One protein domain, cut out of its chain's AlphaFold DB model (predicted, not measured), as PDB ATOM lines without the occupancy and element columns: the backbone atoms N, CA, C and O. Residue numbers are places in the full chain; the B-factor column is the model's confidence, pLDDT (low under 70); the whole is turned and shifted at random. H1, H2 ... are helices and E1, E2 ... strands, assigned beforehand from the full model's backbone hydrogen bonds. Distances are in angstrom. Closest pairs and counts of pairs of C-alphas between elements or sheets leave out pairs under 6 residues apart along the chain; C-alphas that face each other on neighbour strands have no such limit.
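Overview. This is residues 54 to 162 of the 163 residues of the protein "NlpE_C domain-containing protein" of Burkholderiales bacterium 70-64 (UniProt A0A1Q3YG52). A five-stranded sheet folds back on itself into a small, nearly closed barrel, the leaf E3 E2 facing the leaf E4 E5 with E1 as the hinge, and the edge strand E3 coming close to the first part of E5. The long helix H1 packs on one face, most of all on E5, and residues 86 to 91 at its first end stick out; the short helix H2 packs on the opposite face, over E1 and E4. The printed part has 109 residues with five named strands and two named helices, in the order E1 E2 E3 H1 E4 E5 H2. The sheet order is E3 E2 E1 E4 E5, all antiparallel, and the class is mixed, helices and strands. The whole is compact, with a radius of gyration of the C-alphas of 13.6 A and spans of 37 by 35 by 28 A.

Arrangement. E1, residues 54 to 62, and E2, residues 66 to 71, form a hairpin, with N 60 and O 68 within hydrogen-bond range at 3.0 A. E2 and E3, residues 77 to 79, form the next hairpin, with N 78 and O 69 2.8 A apart; E1 E2 E3 is a meander, each strand the antiparallel neighbour of the one before. H1, residues 90 to 110, is on the sheet. On the other side of E1 from E2 is its antiparallel neighbour E4, residues 118 to 128, with N 57 and O 120 3.1 A apart. E4 and E5, residues 139 to 150, form a hairpin, with N 125 and O 142 3.0 A apart. E4 bends by 82 degrees at residue 123 and E5 by 94 degrees at residue 147 in this folded, strongly twisted sheet. The closest C-alphas of E3 and E5, Pro 79 and Ser 140, are 4.8 A apart. Those of H1 and E5, Ala 99 and Gly 145, are also 4.8 A apart. H2, residues 155 to 160, is on the opposite face from H1, at a height over the sheet of 9.1 A. It lies only just over E1 and E4, with 3 C-alphas on each, and runs along the strands, at 12 degrees to E1 on the local plane. In H1 and H2 every O i to N i+4 pair is within hydrogen-bond range.

Along the chain. E1 is 22.8 A long and begins at C-alpha 54, (205.375, 254.422, 259.072). E2 is 15.9 A long, E3 6.7 A. H1, 30.2 A, starts at C-alpha 90, (183.927, 254.443, 248.964). E4 is 24.6 A and E5 24.7 A long. H2, 8.8 A, ends at C-alpha 160, (216.478, 259.010, 262.381).

Size, cuts and confidence. The C-alphas farthest apart, of Asp 87 and Glu 113, are 38.3 A apart. The printed part has no cut and no long link. Mean pLDDT of the printed part is 87.6; residues 130 to 136 and 161 to 162 are under 70.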
ATOM      1  N   ARG A  54     204.554 253.512 259.850       93.00
ATOM      2  CA  ARG A  54     205.375 254.422 259.072       93.00
ATOM      3  C   ARG A  54     206.584 253.673 258.520       93.00
ATOM      4  O   ARG A  54     207.304 253.024 259.270       93.00
ATOM      5  N   LEU A  55     206.788 253.787 257.217       94.19
ATOM      6  CA  LEU A  55     207.816 253.119 256.432       94.19
ATOM      7  C   LEU A  55     208.677 254.167 255.732       94.19
ATOM      8  O   LEU A  55     208.176 255.192 255.262       94.19
ATOM      9  N   VAL A  56     209.973 253.887 255.638       96.00
ATOM     10  CA  VAL A  56     210.941 254.693 254.892       96.00
ATOM     11  C   VAL A  56     211.601 253.775 253.879       96.00
ATOM     12  O   VAL A  56     212.017 252.672 254.221       96.00
ATOM     13  N   GLY A  57     211.686 254.207 252.628       96.50
ATOM     14  CA  GLY A  57     212.195 253.341 251.574       96.50
ATOM     15  C   GLY A  57     212.324 254.030 250.236       96.50
ATOM     16  O   GLY A  57     211.875 255.161 250.049       96.50
ATOM     17  N   ARG A  58     212.975 253.349 249.297       96.75
ATOM     18  CA  ARG A  58     213.134 253.835 247.927       96.75
ATOM     19  C   ARG A  58     211.976 253.353 247.071       96.75
ATOM     20  O   ARG A  58     211.796 252.150 246.898       96.75
ATOM     21  N   TYR A  59     211.216 254.295 246.534       97.38
ATOM     22  CA  TYR A  59     210.085 254.038 245.662       97.38
ATOM     23  C   TYR A  59     210.460 254.259 244.198       97.38
ATOM     24  O   TYR A  59     211.057 255.283 243.867       97.38
ATOM     25  N   ARG A  60     210.113 253.307 243.328       96.19
ATOM     26  CA  ARG A  60     210.335 253.385 241.877       96.19
ATOM     27  C   ARG A  60     209.353 252.508 241.112       96.19
ATOM     28  O   ARG A  60     208.754 251.596 241.680       96.19
ATOM     29  N   TYR A  61     209.288 252.711 239.801       94.88
ATOM     30  CA  TYR A  61     208.736 251.716 238.885       94.88
ATOM     31  C   TYR A  61     209.847 250.822 238.331       94.88
ATOM     32  O   TYR A  61     210.892 251.307 237.907       94.88
ATOM     33  N   GLU A  62     209.599 249.517 238.307       91.19
ATOM     34  CA  GLU A  62     210.411 248.540 237.579       91.19
ATOM     35  C   GLU A  62     209.794 248.202 236.210       91.19
ATOM     36  O   GLU A  62     208.720 248.702 235.844       91.19
ATOM     37  N   GLU A  63     210.467 247.337 235.444       85.88
ATOM     38  CA  GLU A  63     210.008 246.867 234.134       85.88
ATOM     39  C   GLU A  63     208.544 246.401 234.158       85.88
ATOM     40  O   GLU A  63     208.097 245.647 235.037       85.88
ATOM     41  N   GLY A  64     207.785 246.859 233.158       83.88
ATOM     42  CA  GLY A  64     206.338 246.655 233.084       83.88
ATOM     43  C   GLY A  64     205.526 247.610 233.964       83.88
ATOM     44  O   GLY A  64     204.380 247.301 234.272       83.88
ATOM     45  N   ARG A  65     206.105 248.748 234.385       86.88
ATOM     46  CA  ARG A  65     205.467 249.751 235.264       86.88
ATOM     47  C   ARG A  65     204.945 249.143 236.566       86.88
ATOM     48  O   ARG A  65     203.874 249.498 237.051       86.88
ATOM     49  N   ARG A  66     205.721 248.228 237.146       90.31
ATOM     50  CA  ARG A  66     205.402 247.619 238.442       90.31
ATOM     51  C   ARG A  66     205.970 248.501 239.554       90.31
ATOM     52  O   ARG A  66     207.191 248.630 239.612       90.31
ATOM     53  N   PRO A  67     205.134 249.138 240.389       95.25
ATOM     54  CA  PRO A  67     205.619 250.001 241.454       95.25
ATOM     55  C   PRO A  67     206.182 249.170 242.605       95.25
ATOM     56  O   PRO A  67     205.619 248.140 242.995       95.25
ATOM     57  N   VAL A  68     207.309 249.613 243.147       96.06
ATOM     58  CA  VAL A  68     208.063 248.871 244.154       96.06
ATOM     59  C   VAL A  68     208.629 249.820 245.193       96.06
ATOM     60  O   VAL A  68     209.131 250.892 244.860       96.06
ATOM     61  N   PHE A  69     208.583 249.389 246.445       96.88
ATOM     62  CA  PHE A  69     209.130 250.085 247.592       96.88
ATOM     63  C   PHE A  69     210.210 249.217 248.247       96.88
ATOM     64  O   PHE A  69     209.921 248.147 248.774       96.88
ATOM     65  N   MET A  70     211.461 249.660 248.192       95.62
ATOM     66  CA  MET A  70     212.581 249.026 248.889       95.62
ATOM     67  C   MET A  70     212.670 249.600 250.299       95.62
ATOM     68  O   MET A  70     213.102 250.741 250.471       95.62
ATOM     69  N   GLU A  71     212.236 248.835 251.293       94.12
ATOM     70  CA  GLU A  71     212.188 249.269 252.687       94.12
ATOM     71  C   GLU A  71     213.607 249.398 253.271       94.12
ATOM     72  O   GLU A  71     214.453 248.527 253.085       94.12
ATOM     73  N   CYS A  72     213.894 250.521 253.932       93.75
ATOM     74  CA  CYS A  72     215.248 250.883 254.350       93.75
ATOM     75  C   CYS A  72     215.777 250.072 255.542       93.75
ATOM     76  O   CYS A  72     216.986 249.870 255.625       93.75
ATOM     77  N   LEU A  73     214.925 249.661 256.488       88.31
ATOM     78  CA  LEU A  73     215.342 248.960 257.707       88.31
ATOM     79  C   LEU A  73     215.761 247.511 257.430       88.31
ATOM     80  O   LEU A  73     216.750 247.030 257.975       88.31
ATOM     81  N   THR A  74     214.993 246.818 256.601       86.50
ATOM     82  CA  THR A  74     215.115 245.385 256.313       86.50
ATOM     83  C   THR A  74     215.718 245.112 254.939       86.50
ATOM     84  O   THR A  74     216.146 243.993 254.668       86.50
ATOM     85  N   GLY A  75     215.735 246.111 254.050       90.69
ATOM     86  CA  GLY A  75     216.074 245.921 252.640       90.69
ATOM     87  C   GLY A  75     214.997 245.165 251.857       90.69
ATOM     88  O   GLY A  75     215.238 244.781 250.711       90.69
ATOM     89  N   GLN A  76     213.824 244.916 252.452       90.75
ATOM     90  CA  GLN A  76     212.766 244.137 251.823       90.75
ATOM     91  C   GLN A  76     212.215 244.874 250.601       90.75
ATOM     92  O   GLN A  76     211.810 246.037 250.666       90.75
ATOM     93  N   ARG A  77     212.169 244.164 249.471       93.56
ATOM     94  CA  ARG A  77     211.477 244.613 248.266       93.56
ATOM     95  C   ARG A  77     209.980 244.369 248.438       93.56
ATOM     96  O   ARG A  77     209.558 243.223 248.545       93.56
ATOM     97  N   LEU A  78     209.187 245.434 248.441       94.12
ATOM     98  CA  LEU A  78     207.735 245.376 248.603       94.12
ATOM     99  C   LEU A  78     207.048 245.870 247.325       94.12
ATOM    100  O   LEU A  78     207.128 247.060 247.012       94.12
ATOM    101  N   PRO A  79     206.344 245.009 246.574       94.69
ATOM    102  CA  PRO A  79     205.432 245.462 245.530       94.69
ATOM    103  C   PRO A  79     204.394 246.407 246.120       94.69
ATOM    104  O   PRO A  79     203.761 246.069 247.121       94.69
ATOM    105  N   VAL A  80     204.183 247.562 245.499       95.19
ATOM    106  CA  VAL A  80     203.092 248.452 245.899       95.19
ATOM    107  C   VAL A  80     201.836 248.041 245.144       95.19
ATOM    108  O   VAL A  80     201.857 247.877 243.924       95.19
ATOM    109  N   VAL A  81     200.741 247.824 245.864       93.06
ATOM    110  CA  VAL A  81     199.478 247.368 245.275       93.06
ATOM    111  C   VAL A  81     198.328 248.292 245.662       93.06
ATOM    112  O   VAL A  81     198.348 248.864 246.756       93.06
ATOM    113  N   PRO A  82     197.301 248.419 244.800       91.62
ATOM    114  CA  PRO A  82     196.087 249.133 245.155       91.62
ATOM    115  C   PRO A  82     195.472 248.568 246.437       91.62
ATOM    116  O   PRO A  82     195.309 247.355 246.588       91.62
ATOM    117  N   GLY A  83     195.124 249.457 247.361       84.50
ATOM    118  CA  GLY A  83     194.484 249.079 248.612       84.50
ATOM    119  C   GLY A  83     192.997 248.783 248.449       84.50
ATOM    120  O   GLY A  83     192.269 249.560 247.833       84.50
ATOM    121  N   VAL A  84     192.530 247.701 249.072       82.56
ATOM    122  CA  VAL A  84     191.101 247.439 249.286       82.56
ATOM    123  C   VAL A  84     190.785 247.799 250.740       82.56
ATOM    124  O   VAL A  84     191.377 247.204 251.643       82.56
ATOM    125  N   PRO A  85     189.924 248.795 251.004       78.69
ATOM    126  CA  PRO A  85     189.641 249.214 252.369       78.69
ATOM    127  C   PRO A  85     188.867 248.124 253.119       78.69
ATOM    128  O   PRO A  85     187.931 247.537 252.582       78.69
ATOM    129  N   GLN A  86     189.232 247.879 254.380       71.44
ATOM    130  CA  GLN A  86     188.600 246.833 255.196       71.44
ATOM    131  C   GLN A  86     187.132 247.131 255.526       71.44
ATOM    132  O   GLN A  86     186.329 246.213 255.647       71.44
ATOM    133  N   ASP A  87     186.777 248.410 255.654       73.56
ATOM    134  CA  ASP A  87     185.407 248.857 255.925       73.56
ATOM    135  C   ASP A  87     184.507 248.843 254.671       73.56
ATOM    136  O   ASP A  87     183.312 249.119 254.764       73.56
ATOM    137  N   GLY A  88     185.077 248.560 253.492       77.06
ATOM    138  CA  GLY A  88     184.375 248.557 252.209       77.06
ATOM    139  C   GLY A  88     183.830 249.920 251.772       77.06
ATOM    140  O   GLY A  88     183.065 249.985 250.809       77.06
ATOM    141  N   THR A  89     184.179 251.023 252.447       79.38
ATOM    142  CA  THR A  89     183.542 252.311 252.157       79.38
ATOM    143  C   THR A  89     184.180 252.997 250.943       79.38
ATOM    144  O   THR A  89     185.410 253.020 250.799       79.38
ATOM    145  N   PRO A  90     183.384 253.667 250.081       84.75
ATOM    146  CA  PRO A  90     183.927 254.443 248.964       84.75
ATOM    147  C   PRO A  90     184.878 255.556 249.413       84.75
ATOM    148  O   PRO A  90     185.797 255.929 248.685       84.75
ATOM    149  N   ARG A  91     184.665 256.103 250.616       88.56
ATOM    150  CA  ARG A  91     185.535 257.123 251.203       88.56
ATOM    151  C   ARG A  91     186.923 256.555 251.488       88.56
ATOM    152  O   ARG A  91     187.903 257.148 251.047       88.56
ATOM    153  N   SER A  92     187.000 255.418 252.173       85.00
ATOM    154  CA  SER A  92     188.271 254.765 252.489       85.00
ATOM    155  C   SER A  92     188.993 254.300 251.222       85.00
ATOM    156  O   SER A  92     190.197 254.511 251.103       85.00
ATOM    157  N   ALA A  93     188.265 253.804 250.213       88.44
ATOM    158  CA  ALA A  93     188.844 253.477 248.905       88.44
ATOM    159  C   ALA A  93     189.499 254.701 248.239       88.44
ATOM    160  O   ALA A  93     190.638 254.631 247.777       88.44
ATOM    161  N   ARG A  94     188.806 255.850 248.234       93.19
ATOM    162  CA  ARG A  94     189.346 257.109 247.690       93.19
ATOM    163  C   ARG A  94     190.568 257.596 248.463       93.19
ATOM    164  O   ARG A  94     191.498 258.096 247.842       93.19
ATOM    165  N   MET A  95     190.579 257.450 249.788       93.38
ATOM    166  CA  MET A  95     191.733 257.834 250.606       93.38
ATOM    167  C   MET A  95     192.980 257.013 250.253       93.38
ATOM    168  O   MET A  95     194.039 257.602 250.044       93.38
ATOM    169  N   LEU A  96     192.851 255.688 250.118       94.06
ATOM    170  CA  LEU A  96     193.960 254.812 249.710       94.06
ATOM    171  C   LEU A  96     194.454 255.150 248.295       94.06
ATOM    172  O   LEU A  96     195.654 255.313 248.079       94.06
ATOM    173  N   ALA A  97     193.531 255.339 247.347       95.06
ATOM    174  CA  ALA A  97     193.877 255.721 245.978       95.06
ATOM    175  C   ALA A  97     194.604 257.076 245.919       95.06
ATOM    176  O   ALA A  97     195.599 257.212 245.212       95.06
ATOM    177  N   HIS A  98     194.149 258.067 246.691       96.75
ATOM    178  CA  HIS A  98     194.797 259.375 246.768       96.75
ATOM    179  C   HIS A  98     196.196 259.289 247.391       96.75
ATOM    180  O   HIS A  98     197.115 259.964 246.932       96.75
ATOM    181  N   ALA A  99     196.381 258.461 248.421       97.19
ATOM    182  CA  ALA A  99     197.684 258.268 249.047       97.19
ATOM    183  C   ALA A  99     198.702 257.654 248.075       97.19
ATOM    184  O   ALA A  99     199.830 258.141 247.982       97.19
ATOM    185  N   GLN A 100     198.295 256.637 247.311       97.12
ATOM    186  CA  GLN A 100     199.145 256.051 246.276       97.12
ATOM    187  C   GLN A 100     199.423 257.048 245.140       97.12
ATOM    188  O   GLN A 100     200.577 257.228 244.762       97.12
ATOM    189  N   ALA A 101     198.406 257.769 244.658       97.56
ATOM    190  CA  ALA A 101     198.579 258.780 243.615       97.56
ATOM    191  C   ALA A 101     199.520 259.922 244.040       97.56
ATOM    192  O   ALA A 101     200.279 260.431 243.220       97.56
ATOM    193  N   ALA A 102     199.506 260.316 245.317       98.12
ATOM    194  CA  ALA A 102     200.431 261.315 245.849       98.12
ATOM    195  C   ALA A 102     201.887 260.818 245.841       98.12
ATOM    196  O   ALA A 102     202.789 261.577 245.487       98.12
ATOM    197  N   LEU A 103     202.116 259.543 246.175       98.06
ATOM    198  CA  LEU A 103     203.435 258.918 246.074       98.06
ATOM    199  C   LEU A 103     203.908 258.826 244.612       98.06
ATOM    200  O   LEU A 103     205.047 259.189 244.315       98.06
ATOM    201  N   ASP A 104     203.029 258.403 243.701       97.38
ATOM    202  CA  ASP A 104     203.309 258.338 242.260       97.38
ATOM    203  C   ASP A 104     203.632 259.724 241.687       97.38
ATOM    204  O   ASP A 104     204.593 259.888 240.935       97.38
ATOM    205  N   GLY A 105     202.869 260.742 242.095       97.12
ATOM    206  CA  GLY A 105     203.106 262.134 241.724       97.12
ATOM    207  C   GLY A 105     204.442 262.664 242.244       97.12
ATOM    208  O   GLY A 105     205.143 263.365 241.519       97.12
ATOM    209  N   ALA A 106     204.835 262.294 243.466       96.88
ATOM    210  CA  ALA A 106     206.130 262.669 244.023       96.88
ATOM    211  C   ALA A 106     207.297 262.028 243.256       96.88
ATOM    212  O   ALA A 106     208.278 262.712 242.964       96.88
ATOM    213  N   LEU A 107     207.173 260.750 242.879       96.31
ATOM    214  CA  LEU A 107     208.141 260.093 242.000       96.31
ATOM    215  C   LEU A 107     208.231 260.822 240.656       96.31
ATOM    216  O   LEU A 107     209.323 261.208 240.254       96.31
ATOM    217  N   ALA A 108     207.100 261.082 239.999       94.94
ATOM    218  CA  ALA A 108     207.076 261.762 238.704       94.94
ATOM    219  C   ALA A 108     207.676 263.178 238.750       94.94
ATOM    220  O   ALA A 108     208.319 263.600 237.793       94.94
ATOM    221  N   ALA A 109     207.489 263.907 239.853       95.44
ATOM    222  CA  ALA A 109     208.021 265.258 240.018       95.44
ATOM    223  C   ALA A 109     209.533 265.295 240.305       95.44
ATOM    224  O   ALA A 109     210.186 266.292 240.003       95.44
ATOM    225  N   MET A 110     210.085 264.246 240.923       94.94
ATOM    226  CA  MET A 110     211.483 264.213 241.376       94.94
ATOM    227  C   MET A 110     212.394 263.351 240.496       94.94
ATOM    228  O   MET A 110     213.603 263.568 240.492       94.94
ATOM    229  N   SER A 111     211.848 262.388 239.755       90.62
ATOM    230  CA  SER A 111     212.596 261.530 238.834       90.62
ATOM    231  C   SER A 111     213.050 262.336 237.615       90.62
ATOM    232  O   SER A 111     212.250 263.033 236.993       90.62
ATOM    233  N   GLN A 112     214.327 262.245 237.261       88.94
ATOM    234  CA  GLN A 112     214.881 262.790 236.018       88.94
ATOM    235  C   GLN A 112     214.932 261.734 234.917       88.94
ATOM    236  O   GLN A 112     214.738 262.059 233.746       88.94
ATOM    237  N   GLU A 113     215.143 260.475 235.297       87.25
ATOM    238  CA  GLU A 113     215.263 259.362 234.361       87.25
ATOM    239  C   GLU A 113     214.257 258.246 234.667       87.25
ATOM    240  O   GLU A 113     213.876 258.046 235.824       87.25
ATOM    241  N   PRO A 114     213.806 257.482 233.655       83.69
ATOM    242  CA  PRO A 114     212.979 256.307 233.887       83.69
ATOM    243  C   PRO A 114     213.678 255.290 234.800       83.69
ATOM    244  O   PRO A 114     214.800 254.870 234.536       83.69
ATOM    245  N   GLY A 115     212.984 254.848 235.850       85.31
ATOM    246  CA  GLY A 115     213.493 253.838 236.786       85.31
ATOM    247  C   GLY A 115     214.331 254.393 237.942       85.31
ATOM    248  O   GLY A 115     214.708 253.618 238.828       85.31
ATOM    249  N   GLU A 116     214.576 255.708 237.978       91.44
ATOM    250  CA  GLU A 116     215.155 256.373 239.144       91.44
ATOM    251  C   GLU A 116     214.231 256.196 240.358       91.44
ATOM    252  O   GLU A 116     213.002 256.171 240.247       91.44
ATOM    253  N   ALA A 117     214.837 256.015 241.529       93.62
ATOM    254  CA  ALA A 117     214.108 255.808 242.767       93.62
ATOM    255  C   ALA A 117     214.164 257.051 243.645       93.62
ATOM    256  O   ALA A 117     215.235 257.619 243.844       93.62
ATOM    257  N   VAL A 118     213.034 257.398 244.254       95.12
ATOM    258  CA  VAL A 118     212.944 258.487 245.232       95.12
ATOM    259  C   VAL A 118     212.877 257.912 246.637       95.12
ATOM    260  O   VAL A 118     212.203 256.907 246.874       95.12
ATOM    261  N   LEU A 119     213.556 258.537 247.595       96.25
ATOM    262  CA  LEU A 119     213.381 258.177 248.996       96.25
ATOM    263  C   LEU A 119     212.034 258.723 249.466       96.25
ATOM    264  O   LEU A 119     211.826 259.932 249.461       96.25
ATOM    265  N   ALA A 120     211.135 257.854 249.903       96.81
ATOM    266  CA  ALA A 120     209.800 258.217 250.344       96.81
ATOM    267  C   ALA A 120     209.549 257.780 251.787       96.81
ATOM    268  O   ALA A 120     210.056 256.760 252.262       96.81
ATOM    269  N   VAL A 121     208.733 258.576 252.474       96.25
ATOM    270  CA  VAL A 121     208.165 258.246 253.776       96.25
ATOM    271  C   VAL A 121     206.661 258.108 253.614       96.25
ATOM    272  O   VAL A 121     205.984 259.037 253.161       96.25
ATOM    273  N   VAL A 122     206.150 256.938 253.974       96.88
ATOM    274  CA  VAL A 122     204.746 256.567 253.789       96.88
ATOM    275  C   VAL A 122     204.195 255.919 255.047       96.88
ATOM    276  O   VAL A 122     204.934 255.398 255.878       96.88
ATOM    277  N   ARG A 123     202.874 255.924 255.176       95.06
ATOM    278  CA  ARG A 123     202.136 255.056 256.088       95.06
ATOM    279  C   ARG A 123     201.502 253.951 255.273       95.06
ATOM    280  O   ARG A 123     200.916 254.240 254.230       95.06
ATOM    281  N   GLY A 124     201.583 252.712 255.735       92.81
ATOM    282  CA  GLY A 124     201.023 251.598 254.985       92.81
ATOM    283  C   GLY A 124     200.746 250.355 255.807       92.81
ATOM    284  O   GLY A 124     201.011 250.299 257.008       92.81
ATOM    285  N   TYR A 125     200.185 249.375 255.111       88.94
ATOM    286  CA  TYR A 125     199.939 248.029 255.611       88.94
ATOM    287  C   TYR A 125     200.673 247.034 254.723       88.94
ATOM    288  O   TYR A 125     200.689 247.192 253.498       88.94
ATOM    289  N   LEU A 126     201.228 245.991 255.333       88.69
ATOM    290  CA  LEU A 126     201.686 244.821 254.597       88.69
ATOM    291  C   LEU A 126     200.515 243.866 254.433       88.69
ATOM    292  O   LEU A 126     199.836 243.522 255.401       88.69
ATOM    293  N   VAL A 127     200.262 243.474 253.192       85.38
ATOM    294  CA  VAL A 127     199.246 242.483 252.855       85.38
ATOM    295  C   VAL A 127     199.938 241.213 252.370       85.38
ATOM    296  O   VAL A 127     200.824 241.304 251.514       85.38
ATOM    297  N   PRO A 128     199.559 240.030 252.885       79.50
ATOM    298  CA  PRO A 128     200.088 238.773 252.384       79.50
ATOM    299  C   PRO A 128     199.808 238.647 250.891       79.50
ATOM    300  O   PRO A 128     198.703 238.929 250.421       79.50
ATOM    301  N   ARG A 129     200.804 238.189 250.143       73.06
ATOM    302  CA  ARG A 129     200.637 237.827 248.742       73.06
ATOM    303  C   ARG A 129     200.390 236.326 248.677       73.06
ATOM    304  O   ARG A 129     201.117 235.556 249.301       73.06
ATOM    305  N   GLN A 130     199.383 235.892 247.915       60.56
ATOM    306  CA  GLN A 130     199.286 234.471 247.577       60.56
ATOM    307  C   GLN A 130     200.598 234.055 246.909       60.56
ATOM    308  O   GLN A 130     201.052 234.732 245.982       60.56
ATOM    309  N   ALA A 131     201.215 232.985 247.414       54.19
ATOM    310  CA  ALA A 131     202.483 232.482 246.911       54.19
ATOM    311  C   ALA A 131     202.334 232.145 245.420       54.19
ATOM    312  O   ALA A 131     201.746 231.132 245.048       54.19
ATOM    313  N   GLN A 132     202.842 233.019 244.557       54.47
ATOM    314  CA  GLN A 132     202.994 232.721 243.141       54.47
ATOM    315  C   GLN A 132     204.358 232.065 242.973       54.47
ATOM    316  O   GLN A 132     205.359 232.611 243.432       54.47
ATOM    317  N   ALA A 133     204.404 230.919 242.288       47.75
ATOM    318  CA  ALA A 133     205.612 230.107 242.104       47.75
ATOM    319  C   ALA A 133     206.828 230.875 241.531       47.75
ATOM    320  O   ALA A 133     207.949 230.387 241.606       47.75
ATOM    321  N   ALA A 134     206.612 232.074 240.980       55.81
ATOM    322  CA  ALA A 134     207.621 232.915 240.346       55.81
ATOM    323  C   ALA A 134     208.029 234.175 241.145       55.81
ATOM    324  O   ALA A 134     208.808 234.971 240.626       55.81
ATOM    325  N   SER A 135     207.523 234.408 242.366       58.97
ATOM    326  CA  SER A 135     207.892 235.596 243.157       58.97
ATOM    327  C   SER A 135     208.347 235.223 244.573       58.97
ATOM    328  O   SER A 135     207.576 234.613 245.313       58.97
ATOM    329  N   PRO A 136     209.570 235.610 244.988       66.50
ATOM    330  CA  PRO A 136     210.053 235.381 246.351       66.50
ATOM    331  C   PRO A 136     209.373 236.293 247.391       66.50
ATOM    332  O   PRO A 136     209.551 236.102 248.593       66.50
ATOM    333  N   GLU A 137     208.599 237.288 246.949       72.62
ATOM    334  CA  GLU A 137     207.929 238.258 247.814       72.62
ATOM    335  C   GLU A 137     206.678 237.669 248.452       72.62
ATOM    336  O   GLU A 137     205.704 237.332 247.774       72.62
ATOM    337  N   ARG A 138     206.692 237.596 249.784       78.25
ATOM    338  CA  ARG A 138     205.571 237.085 250.584       78.25
ATOM    339  C   ARG A 138     204.520 238.147 250.899       78.25
ATOM    340  O   ARG A 138     203.405 237.806 251.282       78.25
ATOM    341  N   GLU A 139     204.867 239.418 250.738       87.38
ATOM    342  CA  GLU A 139     204.052 240.557 251.151       87.38
ATOM    343  C   GLU A 139     204.092 241.660 250.096       87.38
ATOM    344  O   GLU A 139     205.078 241.814 249.374       87.38
ATOM    345  N   SER A 140     203.017 242.440 250.043       91.19
ATOM    346  CA  SER A 140     202.906 243.667 249.258       91.19
ATOM    347  C   SER A 140     202.581 244.839 250.181       91.19
ATOM    348  O   SER A 140     201.958 244.663 251.227       91.19
ATOM    349  N   LEU A 141     202.952 246.047 249.775       94.44
ATOM    350  CA  LEU A 141     202.648 247.283 250.483       94.44
ATOM    351  C   LEU A 141     201.380 247.934 249.922       94.44
ATOM    352  O   LEU A 141     201.298 248.245 248.733       94.44
ATOM    353  N   VAL A 142     200.422 248.217 250.800       94.31
ATOM    354  CA  VAL A 142     199.320 249.149 250.537       94.31
ATOM    355  C   VAL A 142     199.661 250.491 251.173       94.31
ATOM    356  O   VAL A 142     199.843 250.576 252.390       94.31
ATOM    357  N   VAL A 143     199.717 251.550 250.365       96.56
ATOM    358  CA  VAL A 143     199.978 252.913 250.849       96.56
ATOM    359  C   VAL A 143     198.686 253.506 251.409       96.56
ATOM    360  O   VAL A 143     197.719 253.735 250.689       96.56
ATOM    361  N   ALA A 144     198.679 253.759 252.713       94.56
ATOM    362  CA  ALA A 144     197.574 254.373 253.443       94.56
ATOM    363  C   ALA A 144     197.748 255.889 253.634       94.56
ATOM    364  O   ALA A 144     196.778 256.595 253.907       94.56
ATOM    365  N   GLY A 145     198.972 256.396 253.486       95.56
ATOM    366  CA  GLY A 145     199.277 257.821 253.525       95.56
ATOM    367  C   GLY A 145     200.651 258.121 252.936       95.56
ATOM    368  O   GLY A 145     201.601 257.376 253.159       95.56
ATOM    369  N   PHE A 146     200.762 259.226 252.205       97.06
ATOM    370  CA  PHE A 146     202.036 259.779 251.753       97.06
ATOM    371  C   PHE A 146     202.434 260.929 252.680       97.06
ATOM    372  O   PHE A 146     201.612 261.808 252.937       97.06
ATOM    373  N   GLU A 147     203.667 260.923 253.188       95.69
ATOM    374  CA  GLU A 147     204.152 261.998 254.061       95.69
ATOM    375  C   GLU A 147     205.135 262.925 253.346       95.69
ATOM    376  O   GLU A 147     204.980 264.142 253.403       95.69
ATOM    377  N   ARG A 148     206.163 262.365 252.696       94.44
ATOM    378  CA  ARG A 148     207.179 263.142 251.968       94.44
ATOM    379  C   ARG A 148     208.016 262.271 251.036       94.44
ATOM    380  O   ARG A 148     208.127 261.066 251.249       94.44
ATOM    381  N   ALA A 149     208.685 262.915 250.083       94.75
ATOM    382  CA  ALA A 149     209.726 262.315 249.256       94.75
ATOM    383  C   ALA A 149     210.963 263.225 249.174       94.75
ATOM    384  O   ALA A 149     210.870 264.434 249.392       94.75
ATOM    385  N   MET A 150     212.119 262.632 248.900       92.56
ATOM    386  CA  MET A 150     213.416 263.287 248.732       92.56
ATOM    387  C   MET A 150     214.158 262.589 247.589       92.56
ATOM    388  O   MET A 150     214.192 261.358 247.551       92.56
ATOM    389  N   ARG A 151     214.794 263.355 246.700       88.50
ATOM    390  CA  ARG A 151     215.645 262.793 245.639       88.50
ATOM    391  C   ARG A 151     216.915 262.167 246.223       88.50
ATOM    392  O   ARG A 151     217.077 260.955 246.203       88.50
ATOM    393  N   ASP A 152     217.763 262.992 246.833       81.06
ATOM    394  CA  ASP A 152     219.112 262.595 247.275       81.06
ATOM    395  C   ASP A 152     219.163 262.147 248.745       81.06
ATOM    396  O   ASP A 152     220.198 262.193 249.410       81.06
ATOM    397  N   GLY A 153     218.020 261.726 249.289       79.56
ATOM    398  CA  GLY A 153     217.932 261.281 250.672       79.56
ATOM    399  C   GLY A 153     218.648 259.946 250.896       79.56
ATOM    400  O   GLY A 153     218.520 259.001 250.109       79.56
ATOM    401  N   ARG A 154     219.342 259.822 252.032       85.56
ATOM    402  CA  ARG A 154     219.852 258.535 252.521       85.56
ATOM    403  C   ARG A 154     218.852 257.895 253.477       85.56
ATOM    404  O   ARG A 154     218.224 258.583 254.282       85.56
ATOM    405  N   CYS A 155     218.753 256.567 253.417       87.62
ATOM    406  CA  CYS A 155     217.921 255.785 254.331       87.62
ATOM    407  C   CYS A 155     218.219 256.132 255.798       87.62
ATOM    408  O   CYS A 155     217.301 256.384 256.567       87.62
ATOM    409  N   GLU A 156     219.494 256.233 256.168       84.12
ATOM    410  CA  GLU A 156     219.936 256.548 257.532       84.12
ATOM    411  C   GLU A 156     219.392 257.887 258.051       84.12
ATOM    412  O   GLU A 156     218.961 257.980 259.201       84.12
ATOM    413  N   ASP A 157     219.379 258.914 257.200       80.88
ATOM    414  CA  ASP A 157     218.954 260.265 257.572       80.88
ATOM    415  C   ASP A 157     217.431 260.313 257.790       80.88
ATOM    416  O   ASP A 157     216.937 260.909 258.751       80.88
ATOM    417  N   ALA A 158     216.669 259.611 256.952       76.56
ATOM    418  CA  ALA A 158     215.221 259.512 257.098       76.56
ATOM    419  C   ALA A 158     214.796 258.571 258.240       76.56
ATOM    420  O   ALA A 158     213.816 258.865 258.929       76.56
ATOM    421  N   MET A 159     215.546 257.500 258.509       78.25
ATOM    422  CA  MET A 159     215.279 256.581 259.621       78.25
ATOM    423  C   MET A 159     215.455 257.250 260.990       78.25
ATOM    424  O   MET A 159     214.703 256.950 261.914       78.25
ATOM    425  N   ARG A 160     216.375 258.216 261.138       74.19
ATOM    426  CA  ARG A 160     216.478 259.010 262.381       74.19
ATOM    427  C   ARG A 160     215.214 259.811 262.685       74.19
ATOM    428  O   ARG A 160     214.929 260.042 263.848       74.19
ATOM    429  N   SER A 161     214.445 260.184 261.662       64.75
ATOM    430  CA  SER A 161     213.178 260.907 261.833       64.75
ATOM    431  C   SER A 161     211.991 260.015 262.225       64.75
ATOM    432  O   SER A 161     210.870 260.516 262.304       64.75
ATOM    433  N   LEU A 162     212.198 258.699 262.381       61.84
ATOM    434  CA  LEU A 162     211.197 257.744 262.878       61.84
ATOM    435  C   LEU A 162     211.268 257.516 264.396       61.84
ATOM    436  O   LEU A 162     210.355 256.888 264.926       61.84
TER     437      LEU A 162